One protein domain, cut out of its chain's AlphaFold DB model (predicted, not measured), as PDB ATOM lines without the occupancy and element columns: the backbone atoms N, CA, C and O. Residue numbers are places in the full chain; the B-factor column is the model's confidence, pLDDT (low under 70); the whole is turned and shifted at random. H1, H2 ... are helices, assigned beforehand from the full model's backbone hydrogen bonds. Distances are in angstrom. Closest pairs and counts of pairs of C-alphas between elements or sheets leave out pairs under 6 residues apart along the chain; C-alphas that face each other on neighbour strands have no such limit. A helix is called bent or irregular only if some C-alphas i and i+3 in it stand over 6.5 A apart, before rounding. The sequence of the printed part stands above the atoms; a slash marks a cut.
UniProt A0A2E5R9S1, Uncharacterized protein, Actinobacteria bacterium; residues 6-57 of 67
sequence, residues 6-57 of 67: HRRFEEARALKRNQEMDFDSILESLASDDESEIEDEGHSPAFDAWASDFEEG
ATOM      1  N   HIS A   6      -0.170 -35.074  -2.854       89.44
ATOM      2  CA  HIS A   6       1.242 -34.764  -3.070       89.44
ATOM      3  C   HIS A   6       1.710 -35.199  -4.460       89.44
ATOM      4  O   HIS A   6       2.197 -34.360  -5.199       89.44
ATOM      5  N   ARG A   7       1.402 -36.445  -4.859       85.69
ATOM      6  CA  ARG A   7       1.716 -36.968  -6.198       85.69
ATOM      7  C   ARG A   7       1.184 -36.060  -7.309       85.69
ATOM      8  O   ARG A   7       1.945 -35.587  -8.135       85.69
ATOM      9  N   ARG A   8      -0.116 -35.743  -7.271       85.75
ATOM     10  CA  ARG A   8      -0.738 -34.873  -8.285       85.75
ATOM     11  C   ARG A   8      -0.182 -33.449  -8.261       85.75
ATOM     12  O   ARG A   8      -0.080 -32.811  -9.300       85.75
ATOM     13  N   PHE A   9       0.141 -32.930  -7.076       82.25
ATOM     14  CA  PHE A   9       0.717 -31.595  -6.930       82.25
ATOM     15  C   PHE A   9       2.131 -31.517  -7.512       82.25
ATOM     16  O   PHE A   9       2.461 -30.534  -8.167       82.25
ATOM     17  N   GLU A  10       2.950 -32.542  -7.297       78.75
ATOM     18  CA  GLU A  10       4.301 -32.621  -7.855       78.75
ATOM     19  C   GLU A  10       4.282 -32.835  -9.368       78.75
ATOM     20  O   GLU A  10       4.987 -32.115 -10.069       78.75
ATOM     21  N   GLU A  11       3.406 -33.705  -9.884       80.12
ATOM     22  CA  GLU A  11       3.195 -33.904 -11.328       80.12
ATOM     23  C   GLU A  11       2.787 -32.596 -12.026       80.12
ATOM     24  O   GLU A  11       3.393 -32.191 -13.018       80.12
ATOM     25  N   ALA A  12       1.820 -31.859 -11.466       80.75
ATOM     26  CA  ALA A  12       1.415 -30.563 -12.011       80.75
ATOM     27  C   ALA A  12       2.523 -29.499 -11.899       80.75
ATOM     28  O   ALA A  12       2.621 -28.604 -12.740       80.75
ATOM     29  N   ARG A  13       3.368 -29.570 -10.861       77.62
ATOM     30  CA  ARG A  13       4.496 -28.647 -10.681       77.62
ATOM     31  C   ARG A  13       5.650 -28.950 -11.640       77.62
ATOM     32  O   ARG A  13       6.304 -27.999 -12.060       77.62
ATOM     33  N   ALA A  14       5.866 -30.217 -12.000       76.94
ATOM     34  CA  ALA A  14       6.817 -30.626 -13.032       76.94
ATOM     35  C   ALA A  14       6.422 -30.045 -14.396       76.94
ATOM     36  O   ALA A  14       7.254 -29.425 -15.046       76.94
ATOM     37  N   LEU A  15       5.133 -30.114 -14.752       70.75
ATOM     38  CA  LEU A  15       4.600 -29.469 -15.959       70.75
ATOM     39  C   LEU A  15       4.666 -27.935 -15.903       70.75
ATOM     40  O   LEU A  15       4.916 -27.290 -16.908       70.75
ATOM     41  N   LYS A  16       4.438 -27.316 -14.734       69.88
ATOM     42  CA  LYS A  16       4.445 -25.844 -14.600       69.88
ATOM     43  C   LYS A  16       5.846 -25.234 -14.690       69.88
ATOM     44  O   LYS A  16       5.979 -24.045 -14.980       69.88
ATOM     45  N   ARG A  17       6.896 -26.005 -14.414       65.50
ATOM     46  CA  ARG A  17       8.283 -25.559 -14.562       65.50
ATOM     47  C   ARG A  17       8.700 -25.719 -16.025       65.50
ATOM     48  O   ARG A  17       9.642 -26.443 -16.317       65.50
ATOM     49  N   ASN A  18       7.966 -25.032 -16.903       65.12
ATOM     50  CA  ASN A  18       8.291 -24.831 -18.308       65.12
ATOM     51  C   ASN A  18       9.629 -24.079 -18.372       65.12
ATOM     52  O   ASN A  18       9.666 -22.855 -18.453       65.12
ATOM     53  N   GLN A  19      10.742 -24.800 -18.263       66.19
ATOM     54  CA  GLN A  19      11.879 -24.450 -19.092       66.19
ATOM     55  C   GLN A  19      11.326 -24.609 -20.503       66.19
ATOM     56  O   GLN A  19      10.910 -25.710 -20.856       66.19
ATOM     57  N   GLU A  20      11.136 -23.497 -21.208       73.12
ATOM     58  CA  GLU A  20      10.736 -23.512 -22.611       73.12
ATOM     59  C   GLU A  20      11.752 -24.412 -23.311       73.12
ATOM     60  O   GLU A  20      12.924 -24.063 -23.431       73.12
ATOM     61  N   MET A  21      11.343 -25.650 -23.586       73.38
ATOM     62  CA  MET A  21      12.195 -26.602 -24.271       73.38
ATOM     63  C   MET A  21      12.360 -26.033 -25.668       73.38
ATOM     64  O   MET A  21      11.370 -25.837 -26.373       73.38
ATOM     65  N   ASP A  22      13.593 -25.690 -26.013       81.94
ATOM     66  CA  ASP A  22      13.918 -25.158 -27.322       81.94
ATOM     67  C   ASP A  22      13.818 -26.296 -28.343       81.94
ATOM     68  O   ASP A  22      14.745 -27.091 -28.519       81.94
ATOM     69  N   PHE A  23      12.632 -26.430 -28.935       81.81
ATOM     70  CA  PHE A  23      12.328 -27.470 -29.913       81.81
ATOM     71  C   PHE A  23      13.194 -27.342 -31.167       81.81
ATOM     72  O   PHE A  23      13.523 -28.368 -31.757       81.81
ATOM     73  N   ASP A  24      13.609 -26.126 -31.532       83.69
ATOM     74  CA  ASP A  24      14.427 -25.892 -32.720       83.69
ATOM     75  C   ASP A  24      15.826 -26.499 -32.526       83.69
ATOM     76  O   ASP A  24      16.286 -27.261 -33.374       83.69
ATOM     77  N   SER A  25      16.436 -26.298 -31.351       81.56
ATOM     78  CA  SER A  25      17.710 -26.939 -30.979       81.56
ATOM     79  C   SER A  25      17.631 -28.475 -30.954       81.56
ATOM     80  O   SER A  25      18.586 -29.161 -31.324       81.56
ATOM     81  N   ILE A  26      16.503 -29.045 -30.507       84.81
ATOM     82  CA  ILE A  26      16.302 -30.506 -30.472       84.81
ATOM     83  C   ILE A  26      16.172 -31.071 -31.891       84.81
ATOM     84  O   ILE A  26      16.777 -32.098 -32.199       84.81
ATOM     85  N   LEU A  27      15.395 -30.413 -32.753       83.75
ATOM     86  CA  LEU A  27      15.190 -30.841 -34.137       83.75
ATOM     87  C   LEU A  27      16.470 -30.717 -34.967       83.75
ATOM     88  O   LEU A  27      16.756 -31.606 -35.764       83.75
ATOM     89  N   GLU A  28      17.264 -29.668 -34.748       84.56
ATOM     90  CA  GLU A  28      18.566 -29.508 -35.399       84.56
ATOM     91  C   GLU A  28      19.539 -30.620 -34.981       84.56
ATOM     92  O   GLU A  28      20.212 -31.195 -35.835       84.56
ATOM     93  N   SER A  29      19.555 -31.002 -33.698       78.12
ATOM     94  CA  SER A  29      20.364 -32.132 -33.222       78.12
ATOM     95  C   SER A  29      19.934 -33.467 -33.831       78.12
ATOM     96  O   SER A  29      20.800 -34.282 -34.125       78.12
ATOM     97  N   LEU A  30      18.628 -33.701 -34.012       75.44
ATOM     98  CA  LEU A  30      18.112 -34.924 -34.641       75.44
ATOM     99  C   LEU A  30      18.416 -34.966 -36.144       75.44
ATOM    100  O   LEU A  30      18.674 -36.030 -36.691       75.44
ATOM    101  N   ALA A  31      18.397 -33.813 -36.812       76.56
ATOM    102  CA  ALA A  31      18.739 -33.704 -38.226       76.56
ATOM    103  C   ALA A  31      20.253 -33.791 -38.493       76.56
ATOM    104  O   ALA A  31      20.656 -33.942 -39.643       76.56
ATOM    105  N   SER A  32      21.080 -33.663 -37.450       63.84
ATOM    106  CA  SER A  32      22.544 -33.678 -37.548       63.84
ATOM    107  C   SER A  32      23.161 -35.070 -37.383       63.84
ATOM    108  O   SER A  32      24.388 -35.173 -37.400       63.84
ATOM    109  N   ASP A  33      22.349 -36.119 -37.219       57.88
ATOM    110  CA  ASP A  33      22.839 -37.495 -37.202       57.88
ATOM    111  C   ASP A  33      22.916 -38.003 -38.646       57.88
ATOM    112  O   ASP A  33      21.913 -38.212 -39.328       57.88
ATOM    113  N   ASP A  34      24.157 -38.053 -39.112       56.28
ATOM    114  CA  ASP A  34      24.660 -38.654 -40.340       56.28
ATOM    115  C   ASP A  34      23.795 -39.845 -40.807       56.28
ATOM    116  O   ASP A  34      23.478 -40.737 -40.022       56.28
ATOM    117  N   GLU A  35      23.465 -39.920 -42.103       56.69
ATOM    118  CA  GLU A  35      22.799 -41.075 -42.745       56.69
ATOM    119  C   GLU A  35      23.649 -42.371 -42.694       56.69
ATOM    120  O   GLU A  35      23.431 -43.319 -43.452       56.69
ATOM    121  N   SER A  36      24.657 -42.436 -41.828       55.06
ATOM    122  CA  SER A  36      25.516 -43.586 -41.640       55.06
ATOM    123  C   SER A  36      25.010 -44.447 -40.483       55.06
ATOM    124  O   SER A  36      25.290 -44.180 -39.318       55.06
ATOM    125  N   GLU A  37      24.362 -45.550 -40.859       53.28
ATOM    126  CA  GLU A  37      24.372 -46.810 -40.099       53.28
ATOM    127  C   GLU A  37      23.355 -46.941 -38.944       53.28
ATOM    128  O   GLU A  37      23.661 -47.458 -37.875       53.28
ATOM    129  N   ILE A  38      22.084 -46.595 -39.186       56.47
ATOM    130  CA  ILE A  38      20.958 -47.124 -38.392       56.47
ATOM    131  C   ILE A  38      20.542 -48.478 -38.989       56.47
ATOM    132  O   ILE A  38      19.482 -48.598 -39.601       56.47
ATOM    133  N   GLU A  39      21.387 -49.502 -38.871       55.41
ATOM    134  CA  GLU A  39      20.963 -50.870 -39.219       55.41
ATOM    135  C   GLU A  39      20.342 -51.626 -38.026       55.41
ATOM    136  O   GLU A  39      19.748 -52.676 -38.249       55.41
ATOM    137  N   ASP A  40      20.374 -51.094 -36.788       56.03
ATOM    138  CA  ASP A  40      19.735 -51.764 -35.628       56.03
ATOM    139  C   ASP A  40      19.390 -50.865 -34.405       56.03
ATOM    140  O   ASP A  40      19.199 -51.365 -33.303       56.03
ATOM    141  N   GLU A  41      19.293 -49.532 -34.535       56.03
ATOM    142  CA  GLU A  41      18.983 -48.643 -33.380       56.03
ATOM    143  C   GLU A  41      17.476 -48.296 -33.255       56.03
ATOM    144  O   GLU A  41      17.043 -47.605 -32.332       56.03
ATOM    145  N   GLY A  42      16.645 -48.770 -34.191       56.75
ATOM    146  CA  GLY A  42      15.205 -48.467 -34.245       56.75
ATOM    147  C   GLY A  42      14.323 -49.358 -33.364       56.75
ATOM    148  O   GLY A  42      13.218 -48.958 -32.991       56.75
ATOM    149  N   HIS A  43      14.806 -50.543 -32.982       63.44
ATOM    150  CA  HIS A  43      14.051 -51.505 -32.175       63.44
ATOM    151  C   HIS A  43      14.333 -51.318 -30.686       63.44
ATOM    152  O   HIS A  43      14.963 -52.133 -30.013       63.44
ATOM    153  N   SER A  44      13.849 -50.201 -30.142       75.00
ATOM    154  CA  SER A  44      13.763 -50.073 -28.691       75.00
ATOM    155  C   SER A  44      12.564 -50.878 -28.165       75.00
ATOM    156  O   SER A  44      11.515 -50.905 -28.810       75.00
ATOM    157  N   PRO A  45      12.620 -51.433 -26.940       78.81
ATOM    158  CA  PRO A  45      11.455 -52.083 -26.330       78.81
ATOM    159  C   PRO A  45      10.223 -51.167 -26.223       78.81
ATOM    160  O   PRO A  45       9.094 -51.641 -26.115       78.81
ATOM    161  N   ALA A  46      10.432 -49.844 -26.222       79.50
ATOM    162  CA  ALA A  46       9.360 -48.855 -26.260       79.50
ATOM    163  C   ALA A  46       8.703 -48.765 -27.646       79.50
ATOM    164  O   ALA A  46       7.486 -48.598 -27.727       79.50
ATOM    165  N   PHE A  47       9.494 -48.898 -28.713       82.12
ATOM    166  CA  PHE A  47       8.997 -48.987 -30.080       82.12
ATOM    167  C   PHE A  47       8.193 -50.275 -30.287       82.12
ATOM    168  O   PHE A  47       7.047 -50.190 -30.716       82.12
ATOM    169  N   ASP A  48       8.716 -51.437 -29.880       81.25
ATOM    170  CA  ASP A  48       8.017 -52.725 -30.040       81.25
ATOM    171  C   ASP A  48       6.676 -52.758 -29.284       81.25
ATOM    172  O   ASP A  48       5.668 -53.237 -29.801       81.25
ATOM    173  N   ALA A  49       6.624 -52.194 -28.071       84.81
ATOM    174  CA  ALA A  49       5.381 -52.088 -27.305       84.81
ATOM    175  C   ALA A  49       4.335 -51.206 -28.007       84.81
ATOM    176  O   ALA A  49       3.145 -51.514 -27.963       84.81
ATOM    177  N   TRP A  50       4.766 -50.124 -28.660       85.00
ATOM    178  CA  TRP A  50       3.887 -49.254 -29.435       85.00
ATOM    179  C   TRP A  50       3.425 -49.917 -30.736       85.00
ATOM    180  O   TRP A  50       2.234 -49.905 -31.026       85.00
ATOM    181  N   ALA A  51       4.337 -50.553 -31.478       84.25
ATOM    182  CA  ALA A  51       4.034 -51.257 -32.722       84.25
ATOM    183  C   ALA A  51       3.088 -52.450 -32.503       84.25
ATOM    184  O   ALA A  51       2.201 -52.691 -33.321       84.25
ATOM    185  N   SER A  52       3.203 -53.141 -31.362       82.06
ATOM    186  CA  SER A  52       2.349 -54.290 -31.037       82.06
ATOM    187  C   SER A  52       0.849 -53.961 -30.964       82.06
ATOM    188  O   SER A  52       0.029 -54.832 -31.238       82.06
ATOM    189  N   ASP A  53       0.484 -52.706 -30.669       80.69
ATOM    190  CA  ASP A  53      -0.910 -52.225 -30.663       80.69
ATOM    191  C   ASP A  53      -1.485 -52.080 -32.089       80.69
ATOM    192  O   ASP A  53      -2.699 -52.053 -32.282       80.69
ATOM    193  N   PHE A  54      -0.616 -52.009 -33.108       75.88
ATOM    194  CA  PHE A  54      -0.987 -51.828 -34.517       75.88
ATOM    195  C   PHE A  54      -0.812 -53.098 -35.368       75.88
ATOM    196  O   PHE A  54      -1.545 -53.278 -36.342       75.88
ATOM    197  N   GLU A  55       0.098 -54.010 -35.008       67.62
ATOM    198  CA  GLU A  55       0.329 -55.263 -35.753       67.62
ATOM    199  C   GLU A  55      -0.816 -56.291 -35.632       67.62
ATOM    200  O   GLU A  55      -0.961 -57.160 -36.494       67.62
ATOM    201  N   GLU A  56      -1.695 -56.183 -34.631       62.06
ATOM    202  CA  GLU A  56      -2.842 -57.096 -34.465       62.06
ATOM    203  C   GLU A  56      -3.878 -56.991 -35.620       62.06
ATOM    204  O   GLU A  56      -4.728 -57.871 -35.776       62.06
ATOM    205  N   GLY A  57      -3.789 -55.966 -36.484       58.28
ATOM    206  CA  GLY A  57      -4.726 -55.715 -37.591       58.28
ATOM    207  C   GLY A  57      -4.244 -56.032 -39.019       58.28
ATOM    208  O   GLY A  57      -5.081 -56.155 -39.915       58.28
TER     209      GLY A  57
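AT A GLANCE: This is residues 6 to 57 of the 67 residues of an uncharacterized protein of Actinobacteria bacterium (UniProt A0A2E5R9S1). Three short helices are strung along an open arch: H2 lies across its crown, H1 forms one leg and H3 sits at the end of the other, and no helix packs on another. The middle is empty, and the long link of residues 32 to 44 makes much of the leg that leads to H3. The printed part has 52 residues with three named helices, in the order H1, H2, H3, and no named strand; the class is all helix, with 31 residues in the helices. The whole is extended, with a radius of gyration of the C-alphas of 17.3 A, and flat, spanning 43 by 34 by 17 A.

IN THESE COORDINATES: H1 is residues 6 to 16, 14.9 A from first to last C-alpha, and begins with C-alpha 6 at (1.242, -34.764, -3.070). H2 is residues 23 to 31, 12.2 A long, with C-alpha 23 at (12.328, -27.470, -29.913). H3 is residues 45 to 55, 14.9 A long, and ends with C-alpha 55 at (0.329, -55.263, -35.753).

HOW THE PARTS SIT: H1 and H2 are apart, with no C-alpha of the one within 8 A of the other. By the same test H2 and H3 are apart, and so are H1 and H3. In H1 and H2 every O i to N i+4 pair is within hydrogen-bond range; in H3 5 of 7 are. No helix is bent or irregular.

THE WHOLE: Residues 6 to 57 stand free, of which 6 to 16 belong to H1, 23 to 31 to H2 and 45 to 55 to H3. The two C-alphas farthest apart, those of His 6 and Ser 36, are 46.4 A apart. The printed part has no cut. The link from H1 to H2 is short, with 6 residues, and that from H2 to H3 is long, with 13. The mean pLDDT of the printed part is 73.0, and it is under 70 in residues 16 to 19, 32 to 43 and 55 to 57.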